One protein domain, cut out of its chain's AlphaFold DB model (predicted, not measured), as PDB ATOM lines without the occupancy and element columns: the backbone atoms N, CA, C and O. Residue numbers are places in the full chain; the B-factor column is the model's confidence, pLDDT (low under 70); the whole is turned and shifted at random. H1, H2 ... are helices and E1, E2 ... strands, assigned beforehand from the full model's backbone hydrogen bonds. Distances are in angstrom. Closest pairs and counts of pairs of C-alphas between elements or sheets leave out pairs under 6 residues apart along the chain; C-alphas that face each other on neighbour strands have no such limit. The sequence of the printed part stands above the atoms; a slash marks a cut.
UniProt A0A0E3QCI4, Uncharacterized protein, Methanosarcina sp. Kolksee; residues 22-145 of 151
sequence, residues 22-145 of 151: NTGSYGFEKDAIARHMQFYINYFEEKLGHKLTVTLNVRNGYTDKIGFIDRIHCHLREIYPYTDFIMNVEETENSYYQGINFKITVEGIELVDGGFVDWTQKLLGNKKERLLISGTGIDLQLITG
ATOM      1  N   ASN A  22     198.028 182.736 200.924       95.25
ATOM      2  CA  ASN A  22     197.507 183.905 200.240       95.25
ATOM      3  C   ASN A  22     198.638 184.634 199.502       95.25
ATOM      4  O   ASN A  22     199.578 185.121 200.136       95.25
ATOM      5  N   THR A  23     198.503 184.749 198.185       94.00
ATOM      6  CA  THR A  23     199.432 185.463 197.299       94.00
ATOM      7  C   THR A  23     198.932 186.859 196.912       94.00
ATOM      8  O   THR A  23     199.580 187.543 196.128       94.00
ATOM      9  N   GLY A  24     197.788 187.297 197.451       92.94
ATOM     10  CA  GLY A  24     197.108 188.525 197.042       92.94
ATOM     11  C   GLY A  24     196.238 188.327 195.799       92.94
ATOM     12  O   GLY A  24     196.398 187.358 195.058       92.94
ATOM     13  N   SER A  25     195.279 189.236 195.594       92.44
ATOM     14  CA  SER A  25     194.384 189.273 194.419       92.44
ATOM     15  C   SER A  25     193.687 187.943 194.080       92.44
ATOM     16  O   SER A  25     193.400 187.663 192.914       92.44
ATOM     17  N   TYR A  26     193.414 187.134 195.109       95.88
ATOM     18  CA  TYR A  26     192.857 185.781 195.006       95.88
ATOM     19  C   TYR A  26     193.705 184.805 194.177       95.88
ATOM     20  O   TYR A  26     193.168 183.896 193.551       95.88
ATOM     21  N   GLY A  27     195.023 185.022 194.098       97.31
ATOM     22  CA  GLY A  27     195.902 184.241 193.226       97.31
ATOM     23  C   GLY A  27     195.939 182.755 193.583       97.31
ATOM     24  O   GLY A  27     195.854 181.921 192.688       97.31
ATOM     25  N   PHE A  28     195.976 182.422 194.877       98.00
ATOM     26  CA  PHE A  28     195.869 181.032 195.321       98.00
ATOM     27  C   PHE A  28     194.514 180.431 194.941       98.00
ATOM     28  O   PHE A  28     194.454 179.318 194.436       98.00
ATOM     29  N   GLU A  29     193.427 181.152 195.211       98.12
ATOM     30  CA  GLU A  29     192.068 180.668 195.007       98.12
ATOM     31  C   GLU A  29     191.822 180.376 193.523       98.12
ATOM     32  O   GLU A  29     191.322 179.304 193.191       98.12
ATOM     33  N   LYS A  30     192.261 181.285 192.645       98.38
ATOM     34  CA  LYS A  30     192.238 181.135 191.186       98.38
ATOM     35  C   LYS A  30     193.035 179.920 190.710       98.38
ATOM     36  O   LYS A  30     192.475 179.068 190.028       98.38
ATOM     37  N   ASP A  31     194.301 179.806 191.113       98.38
ATOM     38  CA  ASP A  31     195.160 178.680 190.726       98.38
ATOM     39  C   ASP A  31     194.599 177.336 191.213       98.38
ATOM     40  O   ASP A  31     194.459 176.381 190.448       98.38
ATOM     41  N   ALA A  32     194.240 177.258 192.495       98.56
ATOM     42  CA  ALA A  32     193.794 176.021 193.110       98.56
ATOM     43  C   ALA A  32     192.501 175.502 192.474       98.56
ATOM     44  O   ALA A  32     192.424 174.309 192.167       98.56
ATOM     45  N   ILE A  33     191.509 176.375 192.256       98.56
ATOM     46  CA  ILE A  33     190.241 175.960 191.648       98.56
ATOM     47  C   ILE A  33     190.422 175.615 190.175       98.56
ATOM     48  O   ILE A  33     189.878 174.605 189.738       98.56
ATOM     49  N   ALA A  34     191.253 176.352 189.430       98.62
ATOM     50  CA  ALA A  34     191.558 176.023 188.042       98.62
ATOM     51  C   ALA A  34     192.200 174.633 187.910       98.62
ATOM     52  O   ALA A  34     191.823 173.888 187.008       98.62
ATOM     53  N   ARG A  35     193.100 174.243 188.828       98.50
ATOM     54  CA  ARG A  35     193.696 172.893 188.855       98.50
ATOM     55  C   ARG A  35     192.692 171.797 189.207       98.50
ATOM     56  O   ARG A  35     192.756 170.712 188.637       98.50
ATOM     57  N   HIS A  36     191.763 172.060 190.129       98.62
ATOM     58  CA  HIS A  36     190.681 171.115 190.444       98.62
ATOM     59  C   HIS A  36     189.745 170.941 189.242       98.62
ATOM     60  O   HIS A  36     189.440 169.811 188.871       98.62
ATOM     61  N   MET A  37     189.354 172.042 188.587       98.50
ATOM     62  CA  MET A  37     188.540 171.999 187.367       98.50
ATOM     63  C   MET A  37     189.253 171.242 186.247       98.50
ATOM     64  O   MET A  37     188.633 170.385 185.629       98.50
ATOM     65  N   GLN A  38     190.555 171.482 186.046       98.44
ATOM     66  CA  GLN A  38     191.354 170.765 185.050       98.44
ATOM     67  C   GLN A  38     191.236 169.253 185.221       98.44
ATOM     68  O   GLN A  38     190.992 168.530 184.263       98.44
ATOM     69  N   PHE A  39     191.397 168.776 186.457       98.50
ATOM     70  CA  PHE A  39     191.305 167.354 186.740       98.50
ATOM     71  C   PHE A  39     189.925 166.800 186.374       98.50
ATOM     72  O   PHE A  39     189.849 165.801 185.666       98.50
ATOM     73  N   TYR A  40     188.842 167.435 186.835       98.06
ATOM     74  CA  TYR A  40     187.491 166.917 186.611       98.06
ATOM     75  C   TYR A  40     187.038 167.023 185.153       98.06
ATOM     76  O   TYR A  40     186.389 166.099 184.674       98.06
ATOM     77  N   ILE A  41     187.415 168.091 184.444       97.62
ATOM     78  CA  ILE A  41     187.176 168.243 183.001       97.62
ATOM     79  C   ILE A  41     187.899 167.136 182.237       97.62
ATOM     80  O   ILE A  41     187.265 166.384 181.501       97.62
ATOM     81  N   ASN A  42     189.196 166.947 182.485       97.00
ATOM     82  CA  ASN A  42     189.956 165.894 181.816       97.00
ATOM     83  C   ASN A  42     189.400 164.501 182.154       97.00
ATOM     84  O   ASN A  42     189.324 163.624 181.298       97.00
ATOM     85  N   TYR A  43     189.001 164.278 183.404       96.19
ATOM     86  CA  TYR A  43     188.480 162.992 183.849       96.19
ATOM     87  C   TYR A  43     187.109 162.669 183.237       96.19
ATOM     88  O   TYR A  43     186.959 161.627 182.605       96.19
ATOM     89  N   PHE A  44     186.112 163.546 183.383       95.69
ATOM     90  CA  PHE A  44     184.754 163.261 182.914       95.69
ATOM     91  C   PHE A  44     184.573 163.511 181.416       95.69
ATOM     92  O   PHE A  44     183.996 162.661 180.738       95.69
ATOM     93  N   GLU A  45     185.086 164.621 180.882       93.50
ATOM     94  CA  GLU A  45     184.887 164.965 179.471       93.50
ATOM     95  C   GLU A  45     185.883 164.233 178.572       93.50
ATOM     96  O   GLU A  45     185.473 163.500 177.674       93.50
ATOM     97  N   GLU A  46     187.190 164.373 178.816       91.94
ATOM     98  CA  GLU A  46     188.195 163.835 177.886       91.94
ATOM     99  C   GLU A  46     188.378 162.317 177.999       91.94
ATOM    100  O   GLU A  46     188.567 161.644 176.985       91.94
ATOM    101  N   LYS A  47     188.375 161.763 179.221       94.06
ATOM    102  CA  LYS A  47     188.616 160.326 179.440       94.06
ATOM    103  C   LYS A  47     187.352 159.486 179.410       94.06
ATOM    104  O   LYS A  47     187.396 158.387 178.869       94.06
ATOM    105  N   LEU A  48     186.257 159.978 179.982       93.69
ATOM    106  CA  LEU A  48     185.004 159.224 180.049       93.69
ATOM    107  C   LEU A  48     183.979 159.652 178.990       93.69
ATOM    108  O   LEU A  48     183.006 158.934 178.770       93.69
ATOM    109  N   GLY A  49     184.185 160.772 178.291       94.12
ATOM    110  CA  GLY A  49     183.290 161.206 177.216       94.12
ATOM    111  C   GLY A  49     181.894 161.593 177.707       94.12
ATOM    112  O   GLY A  49     180.904 161.289 177.031       94.12
ATOM    113  N   HIS A  50     181.798 162.195 178.893       94.56
ATOM    114  CA  HIS A  50     180.557 162.726 179.466       94.56
ATOM    115  C   HIS A  50     180.631 164.238 179.575       94.56
ATOM    116  O   HIS A  50     181.678 164.779 179.914       94.56
ATOM    117  N   LYS A  51     179.518 164.930 179.336       92.94
ATOM    118  CA  LYS A  51     179.482 166.383 179.489       92.94
ATOM    119  C   LYS A  51     179.299 166.755 180.957       92.94
ATOM    120  O   LYS A  51     178.484 166.143 181.655       92.94
ATOM    121  N   LEU A  52     179.997 167.799 181.401       95.81
ATOM    122  CA  LEU A  52     179.823 168.339 182.745       95.81
ATOM    123  C   LEU A  52     179.294 169.777 182.756       95.81
ATOM    124  O   LEU A  52     179.509 170.563 181.833       95.81
ATOM    125  N   THR A  53     178.634 170.115 183.856       98.06
ATOM    126  CA  THR A  53     178.251 171.478 184.229       98.06
ATOM    127  C   THR A  53     178.774 171.748 185.633       98.06
ATOM    128  O   THR A  53     178.615 170.923 186.536       98.06
ATOM    129  N   VAL A  54     179.396 172.908 185.828       98.25
ATOM    130  CA  VAL A  54     179.942 173.343 187.115       98.25
ATOM    131  C   VAL A  54     179.077 174.458 187.679       98.25
ATOM    132  O   VAL A  54     178.963 175.527 187.087       98.25
ATOM    133  N   THR A  55     178.531 174.255 188.872       98.00
ATOM    134  CA  THR A  55     177.798 175.297 189.597       98.00
ATOM    135  C   THR A  55     178.680 175.879 190.691       98.00
ATOM    136  O   THR A  55     179.058 175.170 191.622       98.00
ATOM    137  N   LEU A  56     178.982 177.172 190.606       97.31
ATOM    138  CA  LEU A  56     179.667 177.947 191.637       97.31
ATOM    139  C   LEU A  56     178.628 178.604 192.541       97.31
ATOM    140  O   LEU A  56     177.827 179.413 192.084       97.31
ATOM    141  N   ASN A  57     178.658 178.290 193.829       95.00
ATOM    142  CA  ASN A  57     177.713 178.800 194.808       95.00
ATOM    143  C   ASN A  57     178.410 179.758 195.778       95.00
ATOM    144  O   ASN A  57     179.444 179.418 196.366       95.00
ATOM    145  N   VAL A  58     177.816 180.934 195.989       93.81
ATOM    146  CA  VAL A  58     178.312 181.919 196.960       93.81
ATOM    147  C   VAL A  58     178.201 181.373 198.383       93.81
ATOM    148  O   VAL A  58     177.205 180.765 198.778       93.81
ATOM    149  N   ARG A  59     179.244 181.599 199.182       92.50
ATOM    150  CA  ARG A  59     179.308 181.272 200.610       92.50
ATOM    151  C   ARG A  59     179.848 182.458 201.408       92.50
ATOM    152  O   ARG A  59     180.540 183.334 200.890       92.50
ATOM    153  N   ASN A  60     179.567 182.455 202.706       89.12
ATOM    154  CA  ASN A  60     180.172 183.386 203.659       89.12
ATOM    155  C   ASN A  60     181.677 183.127 203.822       89.12
ATOM    156  O   ASN A  60     182.160 182.069 203.442       89.12
ATOM    157  N   GLY A  61     182.424 184.079 204.387       86.62
ATOM    158  CA  GLY A  61     183.855 183.912 204.700       86.62
ATOM    159  C   GLY A  61     184.780 184.947 204.061       86.62
ATOM    160  O   GLY A  61     185.868 185.204 204.570       86.62
ATOM    161  N   TYR A  62     184.327 185.602 202.991       86.62
ATOM    162  CA  TYR A  62     185.018 186.727 202.362       86.62
ATOM    163  C   TYR A  62     184.184 187.999 202.493       86.62
ATOM    164  O   TYR A  62     182.959 187.951 202.419       86.62
ATOM    165  N   THR A  63     184.848 189.144 202.679       87.81
ATOM    166  CA  THR A  63     184.177 190.448 202.791       87.81
ATOM    167  C   THR A  63     183.496 190.847 201.481       87.81
ATOM    168  O   THR A  63     182.340 191.250 201.490       87.81
ATOM    169  N   ASP A  64     184.192 190.690 200.352       91.56
ATOM    170  CA  ASP A  64     183.660 190.944 199.009       91.56
ATOM    171  C   ASP A  64     183.227 189.624 198.355       91.56
ATOM    172  O   ASP A  64     183.955 189.055 197.541       91.56
ATOM    173  N   LYS A  65     182.070 189.092 198.772       90.12
ATOM    174  CA  LYS A  65     181.552 187.797 198.292       90.12
ATOM    175  C   LYS A  65     181.268 187.816 196.787       90.12
ATOM    176  O   LYS A  65     181.699 186.920 196.067       90.12
ATOM    177  N   ILE A  66     180.563 188.852 196.328       91.38
ATOM    178  CA  ILE A  66     180.120 188.986 194.935       91.38
ATOM    179  C   ILE A  66     181.312 189.225 194.012       91.38
ATOM    180  O   ILE A  66     181.461 188.526 193.014       91.38
ATOM    181  N   GLY A  67     182.223 190.134 194.369       93.94
ATOM    182  CA  GLY A  67     183.434 190.330 193.582       93.94
ATOM    183  C   GLY A  67     184.350 189.107 193.609       93.94
ATOM    184  O   GLY A  67     185.042 188.840 192.629       93.94
ATOM    185  N   PHE A  68     184.371 188.337 194.703       94.69
ATOM    186  CA  PHE A  68     185.143 187.097 194.764       94.69
ATOM    187  C   PHE A  68     184.626 186.050 193.772       94.69
ATOM    188  O   PHE A  68     185.419 185.577 192.956       94.69
ATOM    189  N   ILE A  69     183.328 185.725 193.794       95.44
ATOM    190  CA  ILE A  69     182.765 184.744 192.855       95.44
ATOM    191  C   ILE A  69     182.884 185.212 191.405       95.44
ATOM    192  O   ILE A  69     183.292 184.420 190.562       95.44
ATOM    193  N   ASP A  70     182.641 186.493 191.128       96.19
ATOM    194  CA  ASP A  70     182.739 187.048 189.777       96.19
ATOM    195  C   ASP A  70     184.163 186.921 189.212       96.19
ATOM    196  O   ASP A  70     184.366 186.434 188.099       96.19
ATOM    197  N   ARG A  71     185.185 187.243 190.018       97.19
ATOM    198  CA  ARG A  71     186.596 187.103 189.616       97.19
ATOM    199  C   ARG A  71     187.019 185.652 189.405       97.19
ATOM    200  O   ARG A  71     187.896 185.408 188.577       97.19
ATOM    201  N   ILE A  72     186.455 184.711 190.161       98.00
ATOM    202  CA  ILE A  72     186.718 183.276 189.987       98.00
ATOM    203  C   ILE A  72     186.013 182.757 188.735       98.00
ATOM    204  O   ILE A  72     186.645 182.096 187.917       98.00
ATOM    205  N   HIS A  73     184.744 183.108 188.545       97.69
ATOM    206  CA  HIS A  73     183.965 182.739 187.370       97.69
ATOM    207  C   HIS A  73     184.601 183.271 186.077       97.69
ATOM    208  O   HIS A  73     184.816 182.501 185.143       97.69
ATOM    209  N   CYS A  74     184.985 184.553 186.039       97.75
ATOM    210  CA  CYS A  74     185.695 185.137 184.899       97.75
ATOM    211  C   CYS A  74     187.007 184.395 184.601       97.75
ATOM    212  O   CYS A  74     187.267 184.054 183.453       97.75
ATOM    213  N   HIS A  75     187.802 184.099 185.634       98.25
ATOM    214  CA  HIS A  75     189.065 183.377 185.482       98.25
ATOM    215  C   HIS A  75     188.873 181.954 184.935       98.25
ATOM    216  O   HIS A  75     189.598 181.530 184.040       98.25
ATOM    217  N   LEU A  76     187.879 181.219 185.440       98.25
ATOM    218  CA  LEU A  76     187.580 179.865 184.972       98.25
ATOM    219  C   LEU A  76     187.071 179.855 183.530       98.25
ATOM    220  O   LEU A  76     187.508 179.017 182.749       98.25
ATOM    221  N   ARG A  77     186.210 180.806 183.153       97.69
ATOM    222  CA  ARG A  77     185.719 180.941 181.774       97.69
ATOM    223  C   ARG A  77     186.797 181.340 180.773       97.69
ATOM    224  O   ARG A  77     186.676 181.003 179.601       97.69
ATOM    225  N   GLU A  78     187.818 182.068 181.214       97.88
ATOM    226  CA  GLU A  78     188.977 182.403 180.385       97.88
ATOM    227  C   GLU A  78     189.813 181.154 180.065       97.88
ATOM    228  O   GLU A  78     190.230 180.971 178.925       97.88
ATOM    229  N   ILE A  79     190.016 180.271 181.052       97.75
ATOM    230  CA  ILE A  79     190.816 179.045 180.892       97.75
ATOM    231  C   ILE A  79     190.016 177.928 180.202       97.75
ATOM    232  O   ILE A  79     190.560 177.203 179.369       97.75
ATOM    233  N   TYR A  80     188.729 177.792 180.527       96.88
ATOM    234  CA  TYR A  80     187.849 176.714 180.070       96.88
ATOM    235  C   TYR A  80     186.604 177.287 179.367       96.88
ATOM    236  O   TYR A  80     185.490 177.196 179.889       96.88
ATOM    237  N   PRO A  81     186.757 177.891 178.174       95.75
ATOM    238  CA  PRO A  81     185.678 178.625 177.503       95.75
ATOM    239  C   PRO A  81     184.509 177.750 177.030       95.75
ATOM    240  O   PRO A  81     183.443 178.281 176.721       95.75
ATOM    241  N   TYR A  82     184.704 176.431 176.956       94.25
ATOM    242  CA  TYR A  82     183.699 175.468 176.490       94.25
ATOM    243  C   TYR A  82     182.976 174.734 177.626       94.25
ATOM    244  O   TYR A  82     181.995 174.041 177.365       94.25
ATOM    245  N   THR A  83     183.432 174.901 178.869       96.00
ATOM    246  CA  THR A  83     182.793 174.305 180.044       96.00
ATOM    247  C   THR A  83     181.655 175.199 180.528       96.00
ATOM    248  O   THR A  83     181.787 176.423 180.602       96.00
ATOM    249  N   ASP A  84     180.523 174.585 180.868       96.19
ATOM    250  CA  ASP A  84     179.344 175.298 181.351       96.19
ATOM    251  C   ASP A  84     179.496 175.649 182.838       96.19
ATOM    252  O   ASP A  84     179.366 174.785 183.708       96.19
ATOM    253  N   PHE A  85     179.809 176.916 183.123       97.31
ATOM    254  CA  PHE A  85     179.875 177.452 184.482       97.31
ATOM    255  C   PHE A  85     178.619 178.260 184.804       97.31
ATOM    256  O   PHE A  85     178.343 179.286 184.182       97.31
ATOM    257  N   ILE A  86     177.911 177.838 185.845       96.69
ATOM    258  CA  ILE A  86     176.721 178.504 186.367       96.69
ATOM    259  C   ILE A  86     177.084 179.182 187.686       96.69
ATOM    260  O   ILE A  86     177.645 178.554 188.583       96.69
ATOM    261  N   MET A  87     176.744 180.462 187.833       95.44
ATOM    262  CA  MET A  87     176.836 181.151 189.121       95.44
ATOM    263  C   MET A  87     175.494 181.105 189.841       95.44
ATOM    264  O   MET A  87     174.486 181.579 189.324       95.44
ATOM    265  N   ASN A  88     175.512 180.603 191.068       92.81
ATOM    266  CA  ASN A  88     174.419 180.721 192.013       92.81
ATOM    267  C   ASN A  88     174.816 181.699 193.128       92.81
ATOM    268  O   ASN A  88     175.682 181.413 193.962       92.81
ATOM    269  N   VAL A  89     174.186 182.871 193.116       86.25
ATOM    270  CA  VAL A  89     174.438 183.956 194.076       86.25
ATOM    271  C   VAL A  89     173.479 183.944 195.263       86.25
ATOM    272  O   VAL A  89     173.592 184.804 196.134       86.25
ATOM    273  N   GLU A  90     172.558 182.980 195.325       84.69
ATOM    274  CA  GLU A  90     171.710 182.802 196.497       84.69
ATOM    275  C   GLU A  90     172.565 182.357 197.686       84.69
ATOM    276  O   GLU A  90     173.230 181.315 197.665       84.69
ATOM    277  N   GLU A  91     172.577 183.180 198.734       70.94
ATOM    278  CA  GLU A  91     173.291 182.853 199.959       70.94
ATOM    279  C   GLU A  91     172.573 181.708 200.674       70.94
ATOM    280  O   GLU A  91     171.501 181.881 201.246       70.94
ATOM    281  N   THR A  92     173.183 180.528 200.683       72.19
ATOM    282  CA  THR A  92     172.740 179.437 201.554       72.19
ATOM    283  C   THR A  92     173.453 179.530 202.895       72.19
ATOM    284  O   THR A  92     174.690 179.532 202.950       72.19
ATOM    285  N   GLU A  93     172.681 179.572 203.979       65.38
ATOM    286  CA  GLU A  93     173.213 179.473 205.336       65.38
ATOM    287  C   GLU A  93     173.848 178.096 205.593       65.38
ATOM    288  O   GLU A  93     173.487 177.091 204.985       65.38
ATOM    289  N   ASN A  94     174.756 178.050 206.571       58.78
ATOM    290  CA  ASN A  94     175.170 176.811 207.236       58.78
ATOM    291  C   ASN A  94     176.060 175.849 206.415       58.78
ATOM    292  O   ASN A  94     175.750 174.677 206.214       58.78
ATOM    293  N   SER A  95     177.237 176.327 205.995       73.44
ATOM    294  CA  SER A  95     178.299 175.488 205.424       73.44
ATOM    295  C   SER A  95     179.657 175.787 206.067       73.44
ATOM    296  O   SER A  95     179.929 176.918 206.465       73.44
ATOM    297  N   TYR A  96     180.524 174.772 206.147       90.62
ATOM    298  CA  TYR A  96     181.933 174.922 206.535       90.62
ATOM    299  C   TYR A  96     182.799 175.532 205.416       90.62
ATOM    300  O   TYR A  96     183.953 175.895 205.664       90.62
ATOM    301  N   TYR A  97     182.260 175.664 204.198       94.50
ATOM    302  CA  TYR A  97     182.940 176.305 203.077       94.50
ATOM    303  C   TYR A  97     183.033 177.829 203.240       94.50
ATOM    304  O   TYR A  97     182.186 178.465 203.864       94.50
ATOM    305  N   GLN A  98     184.072 178.416 202.648       92.31
ATOM    306  CA  GLN A  98     184.432 179.826 202.745       92.31
ATOM    307  C   GLN A  98     184.432 180.488 201.360       92.31
ATOM    308  O   GLN A  98     185.231 180.150 200.496       92.31
ATOM    309  N   GLY A  99     183.570 181.473 201.133       93.31
ATOM    310  CA  GLY A  99     183.498 182.252 199.893       93.31
ATOM    311  C   GLY A  99     182.823 181.531 198.730       93.31
ATOM    312  O   GLY A  99     181.836 182.038 198.207       93.31
ATOM    313  N   ILE A 100     183.333 180.363 198.326       95.12
ATOM    314  CA  ILE A 100     182.784 179.567 197.218       95.12
ATOM    315  C   ILE A 100     182.782 178.083 197.576       95.12
ATOM    316  O   ILE A 100     183.781 177.527 198.039       95.12
ATOM    317  N   ASN A 101     181.653 177.452 197.280       96.19
ATOM    318  CA  ASN A 101     181.504 176.013 197.111       96.19
ATOM    319  C   ASN A 101     181.140 175.748 195.649       96.19
ATOM    320  O   ASN A 101     180.360 176.502 195.073       96.19
ATOM    321  N   PHE A 102     181.676 174.694 195.054       97.56
ATOM    322  CA  PHE A 102     181.328 174.275 193.708       97.56
ATOM    323  C   PHE A 102     180.808 172.843 193.699       97.56
ATOM    324  O   PHE A 102     181.240 172.003 194.486       97.56
ATOM    325  N   LYS A 103     179.900 172.585 192.764       97.50
ATOM    326  CA  LYS A 103     179.342 171.266 192.481       97.50
ATOM    327  C   LYS A 103     179.535 170.957 191.008       97.50
ATOM    328  O   LYS A 103     179.420 171.868 190.187       97.50
ATOM    329  N   ILE A 104     179.831 169.703 190.680       98.12
ATOM    330  CA  ILE A 104     179.909 169.255 189.286       98.12
ATOM    331  C   ILE A 104     178.835 168.210 189.043       98.12
ATOM    332  O   ILE A 104     178.799 167.162 189.698       98.12
ATOM    333  N   THR A 105     177.991 168.520 188.069       97.56
ATOM    334  CA  THR A 105     176.945 167.646 187.562       97.56
ATOM    335  C   THR A 105     177.405 167.060 186.238       97.56
ATOM    336  O   THR A 105     177.791 167.804 185.339       97.56
ATOM    337  N   VAL A 106     177.352 165.740 186.111       95.88
ATOM    338  CA  VAL A 106     177.723 165.002 184.900       95.88
ATOM    339  C   VAL A 106     176.487 164.250 184.427       95.88
ATOM    340  O   VAL A 106     175.904 163.491 185.199       95.88
ATOM    341  N   GLU A 107     176.036 164.521 183.200       92.19
ATOM    342  CA  GLU A 107     174.809 163.930 182.625       92.19
ATOM    343  C   GLU A 107     173.578 164.013 183.563       92.19
ATOM    344  O   GLU A 107     172.756 163.101 183.652       92.19
ATOM    345  N   GLY A 108     173.454 165.119 184.305       91.56
ATOM    346  CA  GLY A 108     172.340 165.362 185.233       91.56
ATOM    347  C   GLY A 108     172.509 164.784 186.643       91.56
ATOM    348  O   GLY A 108     171.627 164.986 187.477       91.56
ATOM    349  N   ILE A 109     173.631 164.123 186.945       93.25
ATOM    350  CA  ILE A 109     173.928 163.556 188.267       93.25
ATOM    351  C   ILE A 109     175.020 164.382 188.949       93.25
ATOM    352  O   ILE A 109     176.098 164.575 188.393       93.25
ATOM    353  N   GLU A 110     174.759 164.873 190.161       94.75
ATOM    354  CA  GLU A 110     175.766 165.568 190.969       94.75
ATOM    355  C   GLU A 110     176.773 164.551 191.524       94.75
ATOM    356  O   GLU A 110     176.425 163.705 192.348       94.75
ATOM    357  N   LEU A 111     178.021 164.616 191.054       95.31
ATOM    358  CA  LEU A 111     179.060 163.633 191.388       95.31
ATOM    359  C   LEU A 111     180.223 164.229 192.175       95.31
ATOM    360  O   LEU A 111     180.987 163.476 192.783       95.31
ATOM    361  N   VAL A 112     180.396 165.549 192.141       97.62
ATOM    362  CA  VAL A 112     181.513 166.238 192.795       97.62
ATOM    363  C   VAL A 112     180.983 167.354 193.674       97.62
ATOM    364  O   VAL A 112     180.176 168.164 193.220       97.62
ATOM    365  N   ASP A 113     181.517 167.438 194.889       96.69
ATOM    366  CA  ASP A 113     181.362 168.583 195.780       96.69
ATOM    367  C   ASP A 113     182.743 169.065 196.236       96.69
ATOM    368  O   ASP A 113     183.660 168.268 196.469       96.69
ATOM    369  N   GLY A 114     182.917 170.377 196.339       97.44
ATOM    370  CA  GLY A 114     184.178 170.969 196.758       97.44
ATOM    371  C   GLY A 114     184.065 172.442 197.105       97.44
ATOM    372  O   GLY A 114     183.061 173.102 196.862       97.44
ATOM    373  N   GLY A 115     185.104 173.003 197.700       97.56
ATOM    374  CA  GLY A 115     185.096 174.405 198.086       97.56
ATOM    375  C   GLY A 115     186.269 174.788 198.961       97.56
ATOM    376  O   GLY A 115     187.035 173.948 199.445       97.56
ATOM    377  N   PHE A 116     186.427 176.093 199.146       97.62
ATOM    378  CA  PHE A 116     187.470 176.606 200.024       97.62
ATOM    379  C   PHE A 116     187.068 176.423 201.480       97.62
ATOM    380  O   PHE A 116     185.898 176.550 201.825       97.62
ATOM    381  N   VAL A 117     188.038 176.168 202.349       97.06
ATOM    382  CA  VAL A 117     187.824 176.009 203.792       97.06
ATOM    383  C   VAL A 117     188.929 176.720 204.571       97.06
ATOM    384  O   VAL A 117     190.020 176.966 204.055       97.06
ATOM    385  N   ASP A 118     188.669 177.050 205.834       96.19
ATOM    386  CA  ASP A 118     189.622 177.747 206.711       96.19
ATOM    387  C   ASP A 118     190.410 176.807 207.640       96.19
ATOM    388  O   ASP A 118     191.075 177.257 208.575       96.19
ATOM    389  N   TRP A 119     190.359 175.492 207.407       97.25
ATOM    390  CA  TRP A 119     190.886 174.509 208.355       97.25
ATOM    391  C   TRP A 119     192.384 174.667 208.607       97.25
ATOM    392  O   TRP A 119     192.802 174.652 209.760       97.25
ATOM    393  N   THR A 120     193.197 174.898 207.572       97.56
ATOM    394  CA  THR A 120     194.639 175.145 207.754       97.56
ATOM    395  C   THR A 120     194.911 176.455 208.491       97.56
ATOM    396  O   THR A 120     195.857 176.521 209.270       97.56
ATOM    397  N   GLN A 121     194.058 177.476 208.336       97.44
ATOM    398  CA  GLN A 121     194.181 178.726 209.096       97.44
ATOM    399  C   GLN A 121     193.949 178.487 210.589       97.44
ATOM    400  O   GLN A 121     194.696 179.013 211.414       97.44
ATOM    401  N   LYS A 122     192.938 177.675 210.928       96.69
ATOM    402  CA  LYS A 122     192.602 177.300 212.309       96.69
ATOM    403  C   LYS A 122     193.658 176.387 212.929       96.69
ATOM    404  O   LYS A 122     194.141 176.680 214.016       96.69
ATOM    405  N   LEU A 123     194.037 175.315 212.233       97.50
ATOM    406  CA  LEU A 123     194.971 174.300 212.733       97.50
ATOM    407  C   LEU A 123     196.392 174.844 212.914       97.50
ATOM    408  O   LEU A 123     197.074 174.456 213.856       97.50
ATOM    409  N   LEU A 124     196.837 175.744 212.032       97.56
ATOM    410  CA  LEU A 124     198.195 176.300 212.065       97.56
ATOM    411  C   LEU A 124     198.266 177.692 212.709       97.56
ATOM    412  O   LEU A 124     199.349 178.263 212.809       97.56
ATOM    413  N   GLY A 125     197.128 178.279 213.097       97.56
ATOM    414  CA  GLY A 125     197.070 179.631 213.662       97.56
ATOM    415  C   GLY A 125     197.529 180.735 212.700       97.56
ATOM    416  O   GLY A 125     197.954 181.801 213.144       97.56
ATOM    417  N   ASN A 126     197.467 180.509 211.383       97.62
ATOM    418  CA  ASN A 126     197.979 181.434 210.371       97.62
ATOM    419  C   ASN A 126     196.889 181.858 209.370       97.62
ATOM    420  O   ASN A 126     196.527 181.119 208.460       97.62
ATOM    421  N   LYS A 127     196.438 183.117 209.465       95.19
ATOM    422  CA  LYS A 127     195.406 183.704 208.580       95.19
ATOM    423  C   LYS A 127     195.808 183.783 207.098       95.19
ATOM    424  O   LYS A 127     194.960 184.032 206.238       95.19
ATOM    425  N   LYS A 128     197.096 183.614 206.778       96.38
ATOM    426  CA  LYS A 128     197.565 183.553 205.387       96.38
ATOM    427  C   LYS A 128     197.346 182.184 204.754       96.38
ATOM    428  O   LYS A 128     197.429 182.117 203.537       96.38
ATOM    429  N   GLU A 129     197.080 181.130 205.515       98.12
ATOM    430  CA  GLU A 129     196.857 179.804 204.938       98.12
ATOM    431  C   GLU A 129     195.586 179.774 204.085       98.12
ATOM    432  O   GLU A 129     194.621 180.514 204.308       98.12
ATOM    433  N   ARG A 130     195.598 178.924 203.070       97.94
ATOM    434  CA  ARG A 130     194.489 178.680 202.159       97.94
ATOM    435  C   ARG A 130     194.380 177.190 201.897       97.94
ATOM    436  O   ARG A 130     195.391 176.490 201.840       97.94
ATOM    437  N   LEU A 131     193.147 176.723 201.753       98.38
ATOM    438  CA  LEU A 131     192.843 175.324 201.516       98.38
ATOM    439  C   LEU A 131     191.624 175.225 200.600       98.38
ATOM    440  O   LEU A 131     190.600 175.858 200.854       98.38
ATOM    441  N   LEU A 132     191.759 174.432 199.544       98.62
ATOM    442  CA  LEU A 132     190.679 174.001 198.669       98.62
ATOM    443  C   LEU A 132     190.610 172.479 198.725       98.62
ATOM    444  O   LEU A 132     191.635 171.808 198.568       98.62
ATOM    445  N   ILE A 133     189.407 171.959 198.932       98.56
ATOM    446  CA  ILE A 133     189.129 170.526 198.923       98.56
ATOM    447  C   ILE A 133     188.048 170.220 197.895       98.56
ATOM    448  O   ILE A 133     187.173 171.050 197.647       98.56
ATOM    449  N   SER A 134     188.089 169.018 197.340       98.44
ATOM    450  CA  SER A 134     186.997 168.462 196.552       98.44
ATOM    451  C   SER A 134     186.995 166.945 196.639       98.44
ATOM    452  O   SER A 134     188.020 166.325 196.941       98.44
ATOM    453  N   GLY A 135     185.842 166.341 196.376       97.44
ATOM    454  CA  GLY A 135     185.686 164.896 196.393       97.44
ATOM    455  C   GLY A 135     184.625 164.411 195.422       97.44
ATOM    456  O   GLY A 135     183.676 165.127 195.116       97.44
ATOM    457  N   THR A 136     184.793 163.182 194.946       95.94
ATOM    458  CA  THR A 136     183.807 162.481 194.124       95.94
ATOM    459  C   THR A 136     183.681 161.023 194.546       95.94
ATOM    460  O   THR A 136     184.683 160.365 194.842       95.94
ATOM    461  N   GLY A 137     182.444 160.528 194.623       92.69
ATOM    462  CA  GLY A 137     182.155 159.147 195.006       92.69
ATOM    463  C   GLY A 137     182.385 158.195 193.837       92.69
ATOM    464  O   GLY A 137     181.697 158.294 192.824       92.69
ATOM    465  N   ILE A 138     183.322 157.259 193.978       91.44
ATOM    466  CA  ILE A 138     183.655 156.296 192.918       91.44
ATOM    467  C   ILE A 138     182.538 155.263 192.747       91.44
ATOM    468  O   ILE A 138     182.153 154.946 191.626       91.44
ATOM    469  N   ASP A 139     181.953 154.789 193.844       90.00
ATOM    470  CA  ASP A 139     180.842 153.835 193.803       90.00
ATOM    471  C   ASP A 139     179.605 154.450 193.143       90.00
ATOM    472  O   ASP A 139     178.932 153.790 192.355       90.00
ATOM    473  N   LEU A 140     179.339 155.739 193.392       88.94
ATOM    474  CA  LEU A 140     178.243 156.450 192.733       88.94
ATOM    475  C   LEU A 140     178.482 156.543 191.223       88.94
ATOM    476  O   LEU A 140     177.559 156.299 190.452       88.94
ATOM    477  N   GLN A 141     179.712 156.831 190.790       91.75
ATOM    478  CA  GLN A 141     180.081 156.801 189.371       91.75
ATOM    479  C   GLN A 141     179.877 155.412 188.744       91.75
ATOM    480  O   GLN A 141     179.367 155.320 187.631       91.75
ATOM    481  N   LEU A 142     180.230 154.334 189.452       89.50
ATOM    482  CA  LEU A 142     180.010 152.966 188.977       89.50
ATOM    483  C   LEU A 142     178.514 152.647 188.842       89.50
ATOM    484  O   LEU A 142     178.066 152.205 187.790       89.50
ATOM    485  N   ILE A 143     177.724 152.910 189.887       89.06
ATOM    486  CA  ILE A 143     176.282 152.607 189.920       89.06
ATOM    487  C   ILE A 143     175.515 153.406 188.857       89.06
ATOM    488  O   ILE A 143     174.508 152.937 188.324       89.06
ATOM    489  N   THR A 144     175.996 154.605 188.533       88.31
ATOM    490  CA  THR A 144     175.394 155.485 187.526       88.31
ATOM    491  C   THR A 144     175.908 155.231 186.106       88.31
ATOM    492  O   THR A 144     175.485 155.922 185.181       88.31
ATOM    493  N   GLY A 145     176.779 154.232 185.908       88.25
ATOM    494  CA  GLY A 145     177.316 153.849 184.598       88.25
ATOM    495  C   GLY A 145     178.335 154.835 184.023       88.25
ATOM    496  O   GLY A 145     178.676 154.766 182.843       88.25
TER     497      GLY A 145
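What this domain is: This is residues 22 to 145 of the 151 residues of an uncharacterized protein of Methanosarcina sp. Kolksee (UniProt A0A0E3QCI4). A twisted sheet of five strands makes a wall, and two helices, the long H1 and the shorter H2, cover one of its faces, each running along the strands: two layers. The short helices H3 and H4 sit at the two ends of edge strand E5 and only graze the sheet. The printed part has 124 residues with four named helices and five named strands, in the order H1 E1 H2 E2 E3 E4 H3 E5 H4; the sheet is mixed, in the order E2 E1 E3 E4 E5, and the class is mixed, helices and strands. The whole is compact, with a radius of gyration of the C-alphas of 14.6 A and spans of 43 by 29 by 26 A.

How they stand to each other: H1, residues 27 to 47, is on the sheet at a height of 9.0 A, over E3, residues 100 to 106, and E4, residues 109 to 117. On the local plane, its line and that of E4 stand at 14 degrees. E1, residues 52 to 58, H2, residues 65 to 79, and E2, residues 84 to 88, form a strand-helix-strand unit, two parallel neighbour strands with a helix between, and its crossover is right-handed. N 54 and O 84 are 2.8 A apart, within hydrogen-bond range. H2 is on the same face as H1, at a height of 9.4 A over the sheet. With its residues 29 to 34 alone, H1 touches H2 at a steep tilt of 48 degrees, the same way; their closest C-alphas, of Lys 30 and Ile 72, are 6.0 A apart. E1 and E3 are antiparallel, with N 55 and O 103 at 2.9 A. E3 and E4 form a hairpin, with N 102 and O 114 at 2.8 A. H3, residues 119 to 124, only grazes the sheet; its closest C-alpha to E5, residues 129 to 137, is that of Gln 121, 5.1 A from that of Glu 129. E4 and E5 are antiparallel, with N 115 and O 133 at 2.8 A. H4, residues 138 to 143, only grazes the sheet with residues 138 to 141. Every O i to N i+4 pair is within hydrogen-bond range in H2, H3 and H4, and 16 of 17 are in H1.

Where its parts are: H1 begins at C-alpha 27 (195.902, 184.241, 193.226) and is 28.5 A long. E1 is 19.7 A, H2 21.6 A, E2 12.9 A, E3 19.7 A, E4 24.3 A, H3 8.4 A, E5 27.2 A and H4 8.8 A long. H4 ends at C-alpha 143 (176.282, 152.607, 189.920).

The domain as a whole: The two C-alphas farthest apart, of Gly 125 and Gly 145, are 43.6 A apart. The printed part has no cut, and the link from E2 to E3, 11 residues, is long. The mean pLDDT of the printed part is 94.1; residues 93 to 94 are under 70.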